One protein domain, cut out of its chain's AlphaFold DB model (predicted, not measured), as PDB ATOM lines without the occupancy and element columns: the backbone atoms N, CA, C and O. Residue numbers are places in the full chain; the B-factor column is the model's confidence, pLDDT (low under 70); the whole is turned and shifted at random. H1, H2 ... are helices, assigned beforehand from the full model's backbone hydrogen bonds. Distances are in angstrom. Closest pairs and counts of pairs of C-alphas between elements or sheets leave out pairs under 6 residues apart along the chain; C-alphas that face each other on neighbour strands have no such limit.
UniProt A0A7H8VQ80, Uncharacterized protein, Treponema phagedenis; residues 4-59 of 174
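Overview. This is residues 4 to 59 of the 174 residues of an uncharacterized protein of Treponema phagedenis (UniProt A0A7H8VQ80). Two long helices, H1 and then H2, make an open V, with the tight link of residues 31 to 34 at its corner and the space between the arms empty. The printed part has 56 residues, 51 of them in the two helices, and no named strand: all helix. It is extended, with a radius of gyration of the C-alphas of 16.4 A, and flat, spanning 41 by 39 by 10 A.

Along the chain. Find C-alpha 4 at (43.348, 51.030, -15.475); from there H1, residues 4 to 30, runs 38.6 A to C-alpha 30 at (4.795, 49.160, -15.864). H2, residues 35 to 58, runs 34.5 A and ends at C-alpha 58 at (21.481, 33.183, 15.606).

Arrangement. H1 and H2 are only just apart, their closest C-alphas 8.1 A from each other. Residues 4 to 27, 29 to 37 and 39 to 59 stand free. In H1 and H2 every O i to N i+4 pair is within hydrogen-bond range.

Size, cuts and confidence. Look at Leu 4 and Ser 34 for the two C-alphas farthest apart, 44.5 A. The printed part has no cut. Its mean pLDDT is 70.9, and residues 24 to 39 and 55 to 59 are under 70.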
ATOM      1  N   LEU A   4      44.245  51.085 -14.325       77.06
ATOM      2  CA  LEU A   4      43.348  51.030 -15.475       77.06
ATOM      3  C   LEU A   4      42.367  49.843 -15.435       77.06
ATOM      4  O   LEU A   4      41.234  49.974 -15.895       77.06
ATOM      5  N   ASP A   5      42.783  48.692 -14.910       79.69
ATOM      6  CA  ASP A   5      41.930  47.501 -14.823       79.69
ATOM      7  C   ASP A   5      40.927  47.624 -13.669       79.69
ATOM      8  O   ASP A   5      39.778  47.198 -13.790       79.69
ATOM      9  N   GLU A   6      41.321  48.294 -12.586       79.25
ATOM     10  CA  GLU A   6      40.442  48.614 -11.459       79.25
ATOM     11  C   GLU A   6      39.388  49.663 -11.845       79.25
ATOM     12  O   GLU A   6      38.201  49.488 -11.563       79.25
ATOM     13  N   ALA A   7      39.782  50.690 -12.608       79.25
ATOM     14  CA  ALA A   7      38.852  51.672 -13.164       79.25
ATOM     15  C   ALA A   7      37.839  51.034 -14.131       79.25
ATOM     16  O   ALA A   7      36.645  51.324 -14.053       79.25
ATOM     17  N   LYS A   8      38.275  50.118 -15.008       80.50
ATOM     18  CA  LYS A   8      37.371  49.379 -15.911       80.50
ATOM     19  C   LYS A   8      36.388  48.497 -15.150       80.50
ATOM     20  O   LYS A   8      35.213  48.455 -15.506       80.50
ATOM     21  N   LYS A   9      36.850  47.824 -14.095       83.12
ATOM     22  CA  LYS A   9      35.980  47.024 -13.231       83.12
ATOM     23  C   LYS A   9      34.934  47.904 -12.545       83.12
ATOM     24  O   LYS A   9      33.757  47.559 -12.552       83.12
ATOM     25  N   ARG A  10      35.339  49.075 -12.047       82.00
ATOM     26  CA  ARG A  10      34.425  50.025 -11.403       82.00
ATOM     27  C   ARG A  10      33.395  50.605 -12.369       82.00
ATOM     28  O   ARG A  10      32.241  50.769 -11.996       82.00
ATOM     29  N   ILE A  11      33.791  50.877 -13.611       84.19
ATOM     30  CA  ILE A  11      32.870  51.317 -14.666       84.19
ATOM     31  C   ILE A  11      31.861  50.211 -14.988       84.19
ATOM     32  O   ILE A  11      30.670  50.488 -15.031       84.19
ATOM     33  N   ALA A  12      32.305  48.959 -15.128       83.50
ATOM     34  CA  ALA A  12      31.408  47.833 -15.383       83.50
ATOM     35  C   ALA A  12      30.415  47.592 -14.227       83.50
ATOM     36  O   ALA A  12      29.245  47.297 -14.468       83.50
ATOM     37  N   GLU A  13      30.859  47.756 -12.977       79.00
ATOM     38  CA  GLU A  13      29.990  47.712 -11.791       79.00
ATOM     39  C   GLU A  13      28.952  48.844 -11.815       79.00
ATOM     40  O   GLU A  13      27.759  48.584 -11.663       79.00
ATOM     41  N   LEU A  14      29.375  50.081 -12.095       80.38
ATOM     42  CA  LEU A  14      28.477  51.237 -12.177       80.38
ATOM     43  C   LEU A  14      27.487  51.134 -13.348       80.38
ATOM     44  O   LEU A  14      26.331  51.524 -13.212       80.38
ATOM     45  N   GLU A  15      27.897  50.584 -14.492       80.12
ATOM     46  CA  GLU A  15      27.010  50.329 -15.634       80.12
ATOM     47  C   GLU A  15      25.978  49.236 -15.321       80.12
ATOM     48  O   GLU A  15      24.811  49.354 -15.715       80.12
ATOM     49  N   ALA A  16      26.373  48.199 -14.575       78.75
ATOM     50  CA  ALA A  16      25.459  47.169 -14.094       78.75
ATOM     51  C   ALA A  16      24.450  47.737 -13.081       78.75
ATOM     52  O   ALA A  16      23.251  47.485 -13.216       78.75
ATOM     53  N   GLU A  17      24.901  48.559 -12.130       72.75
ATOM     54  CA  GLU A  17      24.036  49.281 -11.184       72.75
ATOM     55  C   GLU A  17      23.075  50.244 -11.900       72.75
ATOM     56  O   GLU A  17      21.891  50.333 -11.569       72.75
ATOM     57  N   PHE A  18      23.540  50.934 -12.941       76.00
ATOM     58  CA  PHE A  18      22.689  51.834 -13.715       76.00
ATOM     59  C   PHE A  18      21.626  51.068 -14.513       76.00
ATOM     60  O   PHE A  18      20.482  51.517 -14.648       76.00
ATOM     61  N   LYS A  19      21.978  49.885 -15.028       75.94
ATOM     62  CA  LYS A  19      21.048  49.004 -15.738       75.94
ATOM     63  C   LYS A  19      19.963  48.463 -14.806       75.94
ATOM     64  O   LYS A  19      18.787  48.546 -15.163       75.94
ATOM     65  N   THR A  20      20.323  47.999 -13.609       72.88
ATOM     66  CA  THR A  20      19.351  47.511 -12.615       72.88
ATOM     67  C   THR A  20      18.441  48.632 -12.115       72.88
ATOM     68  O   THR A  20      17.229  48.436 -12.023       72.88
ATOM     69  N   HIS A  21      18.970  49.841 -11.895       73.44
ATOM     70  CA  HIS A  21      18.154  51.004 -11.534       73.44
ATOM     71  C   HIS A  21      17.155  51.369 -12.644       73.44
ATOM     72  O   HIS A  21      16.006  51.721 -12.376       73.44
ATOM     73  N   ARG A  22      17.561  51.266 -13.914       72.62
ATOM     74  CA  ARG A  22      16.683  51.544 -15.059       72.62
ATOM     75  C   ARG A  22      15.605  50.474 -15.243       72.62
ATOM     76  O   ARG A  22      14.492  50.800 -15.652       72.62
ATOM     77  N   GLU A  23      15.922  49.216 -14.955       71.75
ATOM     78  CA  GLU A  23      14.961  48.107 -14.955       71.75
ATOM     79  C   GLU A  23      13.959  48.232 -13.795       71.75
ATOM     80  O   GLU A  23      12.764  48.041 -14.015       71.75
ATOM     81  N   LEU A  24      14.402  48.675 -12.613       66.69
ATOM     82  CA  LEU A  24      13.533  49.014 -11.478       66.69
ATOM     83  C   LEU A  24      12.583  50.177 -11.791       66.69
ATOM     84  O   LEU A  24      11.393  50.091 -11.497       66.69
ATOM     85  N   GLU A  25      13.070  51.243 -12.430       68.75
ATOM     86  CA  GLU A  25      12.223  52.371 -12.845       68.75
ATOM     87  C   GLU A  25      11.230  51.980 -13.954       68.75
ATOM     88  O   GLU A  25      10.078  52.412 -13.945       68.75
ATOM     89  N   LYS A  26      11.616  51.086 -14.874       66.44
ATOM     90  CA  LYS A  26      10.675  50.506 -15.848       66.44
ATOM     91  C   LYS A  26       9.634  49.600 -15.189       66.44
ATOM     92  O   LYS A  26       8.478  49.630 -15.601       66.44
ATOM     93  N   ALA A  27      10.014  48.831 -14.170       60.53
ATOM     94  CA  ALA A  27       9.081  48.019 -13.392       60.53
ATOM     95  C   ALA A  27       8.096  48.889 -12.590       60.53
ATOM     96  O   ALA A  27       6.912  48.563 -12.533       60.53
ATOM     97  N   LYS A  28       8.546  50.038 -12.056       60.38
ATOM     98  CA  LYS A  28       7.667  51.053 -11.448       60.38
ATOM     99  C   LYS A  28       6.691  51.661 -12.454       60.38
ATOM    100  O   LYS A  28       5.527  51.830 -12.128       60.38
ATOM    101  N   ALA A  29       7.146  51.967 -13.669       60.28
ATOM    102  CA  ALA A  29       6.294  52.551 -14.707       60.28
ATOM    103  C   ALA A  29       5.317  51.543 -15.350       60.28
ATOM    104  O   ALA A  29       4.295  51.951 -15.895       60.28
ATOM    105  N   GLY A  30       5.630  50.240 -15.315       53.12
ATOM    106  CA  GLY A  30       4.795  49.160 -15.864       53.12
ATOM    107  C   GLY A  30       3.822  48.519 -14.867       53.12
ATOM    108  O   GLY A  30       2.932  47.778 -15.281       53.12
ATOM    109  N   SER A  31       3.974  48.790 -13.569       51.53
ATOM    110  CA  SER A  31       3.039  48.359 -12.532       51.53
ATOM    111  C   SER A  31       1.994  49.450 -12.308       51.53
ATOM    112  O   SER A  31       2.308  50.516 -11.795       51.53
ATOM    113  N   ASN A  32       0.728  49.175 -12.627       53.66
ATOM    114  CA  ASN A  32      -0.413  50.016 -12.229       53.66
ATOM    115  C   ASN A  32      -0.667  50.014 -10.697       53.66
ATOM    116  O   ASN A  32      -1.738  50.427 -10.254       53.66
ATOM    117  N   GLY A  33       0.271  49.519  -9.883       52.03
ATOM    118  CA  GLY A  33       0.195  49.554  -8.425       52.03
ATOM    119  C   GLY A  33       0.514  50.951  -7.904       52.03
ATOM    120  O   GLY A  33       1.535  51.539  -8.261       52.03
ATOM    121  N   SER A  34      -0.369  51.492  -7.067       57.09
ATOM    122  CA  SER A  34      -0.165  52.768  -6.383       57.09
ATOM    123  C   SER A  34       1.177  52.763  -5.637       57.09
ATOM    124  O   SER A  34       1.622  51.733  -5.132       57.09
ATOM    125  N   GLY A  35       1.838  53.921  -5.532       57.56
ATOM    126  CA  GLY A  35       3.132  54.054  -4.841       57.56
ATOM    127  C   GLY A  35       3.150  53.538  -3.389       57.56
ATOM    128  O   GLY A  35       4.223  53.291  -2.845       57.56
ATOM    129  N   GLU A  36       1.980  53.309  -2.787       56.47
ATOM    130  CA  GLU A  36       1.820  52.648  -1.488       56.47
ATOM    131  C   GLU A  36       2.235  51.170  -1.495       56.47
ATOM    132  O   GLU A  36       2.814  50.710  -0.514       56.47
ATOM    133  N   ASP A  37       1.992  50.425  -2.576       60.50
ATOM    134  CA  ASP A  37       2.356  49.005  -2.650       60.50
ATOM    135  C   ASP A  37       3.870  48.825  -2.803       60.50
ATOM    136  O   ASP A  37       4.450  47.895  -2.243       60.50
ATOM    137  N   PHE A  38       4.540  49.762  -3.482       63.50
ATOM    138  CA  PHE A  38       5.997  49.766  -3.602       63.50
ATOM    139  C   PHE A  38       6.688  50.082  -2.272       63.50
ATOM    140  O   PHE A  38       7.645  49.403  -1.902       63.50
ATOM    141  N   GLU A  39       6.206  51.081  -1.528       68.81
ATOM    142  CA  GLU A  39       6.762  51.384  -0.205       68.81
ATOM    143  C   GLU A  39       6.466  50.262   0.802       68.81
ATOM    144  O   GLU A  39       7.357  49.898   1.569       68.81
ATOM    145  N   LYS A  40       5.293  49.611   0.734       72.31
ATOM    146  CA  LYS A  40       5.014  48.393   1.517       72.31
ATOM    147  C   LYS A  40       5.989  47.266   1.181       72.31
ATOM    148  O   LYS A  40       6.643  46.755   2.088       72.31
ATOM    149  N   LEU A  41       6.172  46.945  -0.101       71.00
ATOM    150  CA  LEU A  41       7.127  45.926  -0.553       71.00
ATOM    151  C   LEU A  41       8.564  46.248  -0.129       71.00
ATOM    152  O   LEU A  41       9.310  45.354   0.259       71.00
ATOM    153  N   LYS A  42       8.960  47.522  -0.158       76.19
ATOM    154  CA  LYS A  42      10.278  47.975   0.298       76.19
ATOM    155  C   LYS A  42      10.441  47.814   1.809       76.19
ATOM    156  O   LYS A  42      11.481  47.332   2.252       76.19
ATOM    157  N   THR A  43       9.422  48.168   2.593       78.31
ATOM    158  CA  THR A  43       9.441  47.958   4.048       78.31
ATOM    159  C   THR A  43       9.466  46.478   4.417       78.31
ATOM    160  O   THR A  43      10.254  46.084   5.273       78.31
ATOM    161  N   GLU A  44       8.696  45.644   3.718       72.88
ATOM    162  CA  GLU A  44       8.677  44.196   3.914       72.88
ATOM    163  C   GLU A  44      10.019  43.566   3.522       72.88
ATOM    164  O   GLU A  44      10.538  42.716   4.240       72.88
ATOM    165  N   ASN A  45      10.648  44.033   2.441       75.00
ATOM    166  CA  ASN A  45      11.971  43.566   2.031       75.00
ATOM    167  C   ASN A  45      13.055  43.925   3.062       75.00
ATOM    168  O   ASN A  45      13.877  43.081   3.409       75.00
ATOM    169  N   GLU A  46      13.033  45.143   3.607       79.88
ATOM    170  CA  GLU A  46      13.944  45.548   4.687       79.88
ATOM    171  C   GLU A  46      13.693  44.765   5.987       79.88
ATOM    172  O   GLU A  46      14.640  44.380   6.679       79.88
ATOM    173  N   GLU A  47      12.436  44.455   6.307       81.50
ATOM    174  CA  GLU A  47      12.100  43.607   7.451       81.50
ATOM    175  C   GLU A  47      12.568  42.158   7.246       81.50
ATOM    176  O   GLU A  47      13.132  41.553   8.162       81.50
ATOM    177  N   LEU A  48      12.411  41.613   6.039       79.12
ATOM    178  CA  LEU A  48      12.916  40.292   5.666       79.12
ATOM    179  C   LEU A  48      14.443  40.242   5.705       79.12
ATOM    180  O   LEU A  48      14.987  39.283   6.245       79.12
ATOM    181  N   LYS A  49      15.146  41.280   5.236       73.81
ATOM    182  CA  LYS A  49      16.609  41.384   5.371       73.81
ATOM    183  C   LYS A  49      17.044  41.405   6.828       73.81
ATOM    184  O   LYS A  49      17.979  40.697   7.183       73.81
ATOM    185  N   ARG A  50      16.356  42.162   7.692       79.38
ATOM    186  CA  ARG A  50      16.641  42.162   9.138       79.38
ATOM    187  C   ARG A  50      16.378  40.806   9.775       79.38
ATOM    188  O   ARG A  50      17.174  40.371  10.598       79.38
ATOM    189  N   LYS A  51      15.294  40.122   9.394       77.00
ATOM    190  CA  LYS A  51      15.010  38.753   9.851       77.00
ATOM    191  C   LYS A  51      16.067  37.769   9.356       77.00
ATOM    192  O   LYS A  51      16.465  36.908  10.128       77.00
ATOM    193  N   LEU A  52      16.546  37.918   8.124       71.19
ATOM    194  CA  LEU A  52      17.585  37.075   7.536       71.19
ATOM    195  C   LEU A  52      18.943  37.297   8.217       71.19
ATOM    196  O   LEU A  52      19.592  36.325   8.576       71.19
ATOM    197  N   LEU A  53      19.313  38.550   8.495       73.38
ATOM    198  CA  LEU A  53      20.491  38.910   9.292       73.38
ATOM    199  C   LEU A  53      20.387  38.395  10.730       73.38
ATOM    200  O   LEU A  53      21.302  37.742  11.204       73.38
ATOM    201  N   ALA A  54      19.255  38.595  11.408       75.12
ATOM    202  CA  ALA A  54      19.048  38.077  12.762       75.12
ATOM    203  C   ALA A  54      19.021  36.538  12.806       75.12
ATOM    204  O   ALA A  54      19.382  35.933  13.814       75.12
ATOM    205  N   PHE A  55      18.576  35.892  11.725       69.00
ATOM    206  CA  PHE A  55      18.646  34.443  11.566       69.00
ATOM    207  C   PHE A  55      20.090  33.986  11.338       69.00
ATOM    208  O   PHE A  55      20.515  33.049  11.999       69.00
ATOM    209  N   GLN A  56      20.857  34.684  10.498       62.56
ATOM    210  CA  GLN A  56      22.293  34.458  10.296       62.56
ATOM    211  C   GLN A  56      23.138  34.793  11.533       62.56
ATOM    212  O   GLN A  56      24.195  34.217  11.708       62.56
ATOM    213  N   GLU A  57      22.710  35.685  12.423       63.44
ATOM    214  CA  GLU A  57      23.405  35.941  13.696       63.44
ATOM    215  C   GLU A  57      23.094  34.873  14.753       63.44
ATOM    216  O   GLU A  57      23.934  34.562  15.595       63.44
ATOM    217  N   LYS A  58      21.881  34.302  14.729       65.25
ATOM    218  CA  LYS A  58      21.481  33.183  15.606       65.25
ATOM    219  C   LYS A  58      21.984  31.830  15.116       65.25
ATOM    220  O   LYS A  58      22.160  30.914  15.915       65.25
ATOM    221  N   HIS A  59      22.177  31.731  13.813       56.22
ATOM    222  CA  HIS A  59      22.762  30.616  13.099       56.22
ATOM    223  C   HIS A  59      23.883  31.204  12.244       56.22
ATOM    224  O   HIS A  59      23.715  31.270  11.020       56.22
TER     225      HIS A  59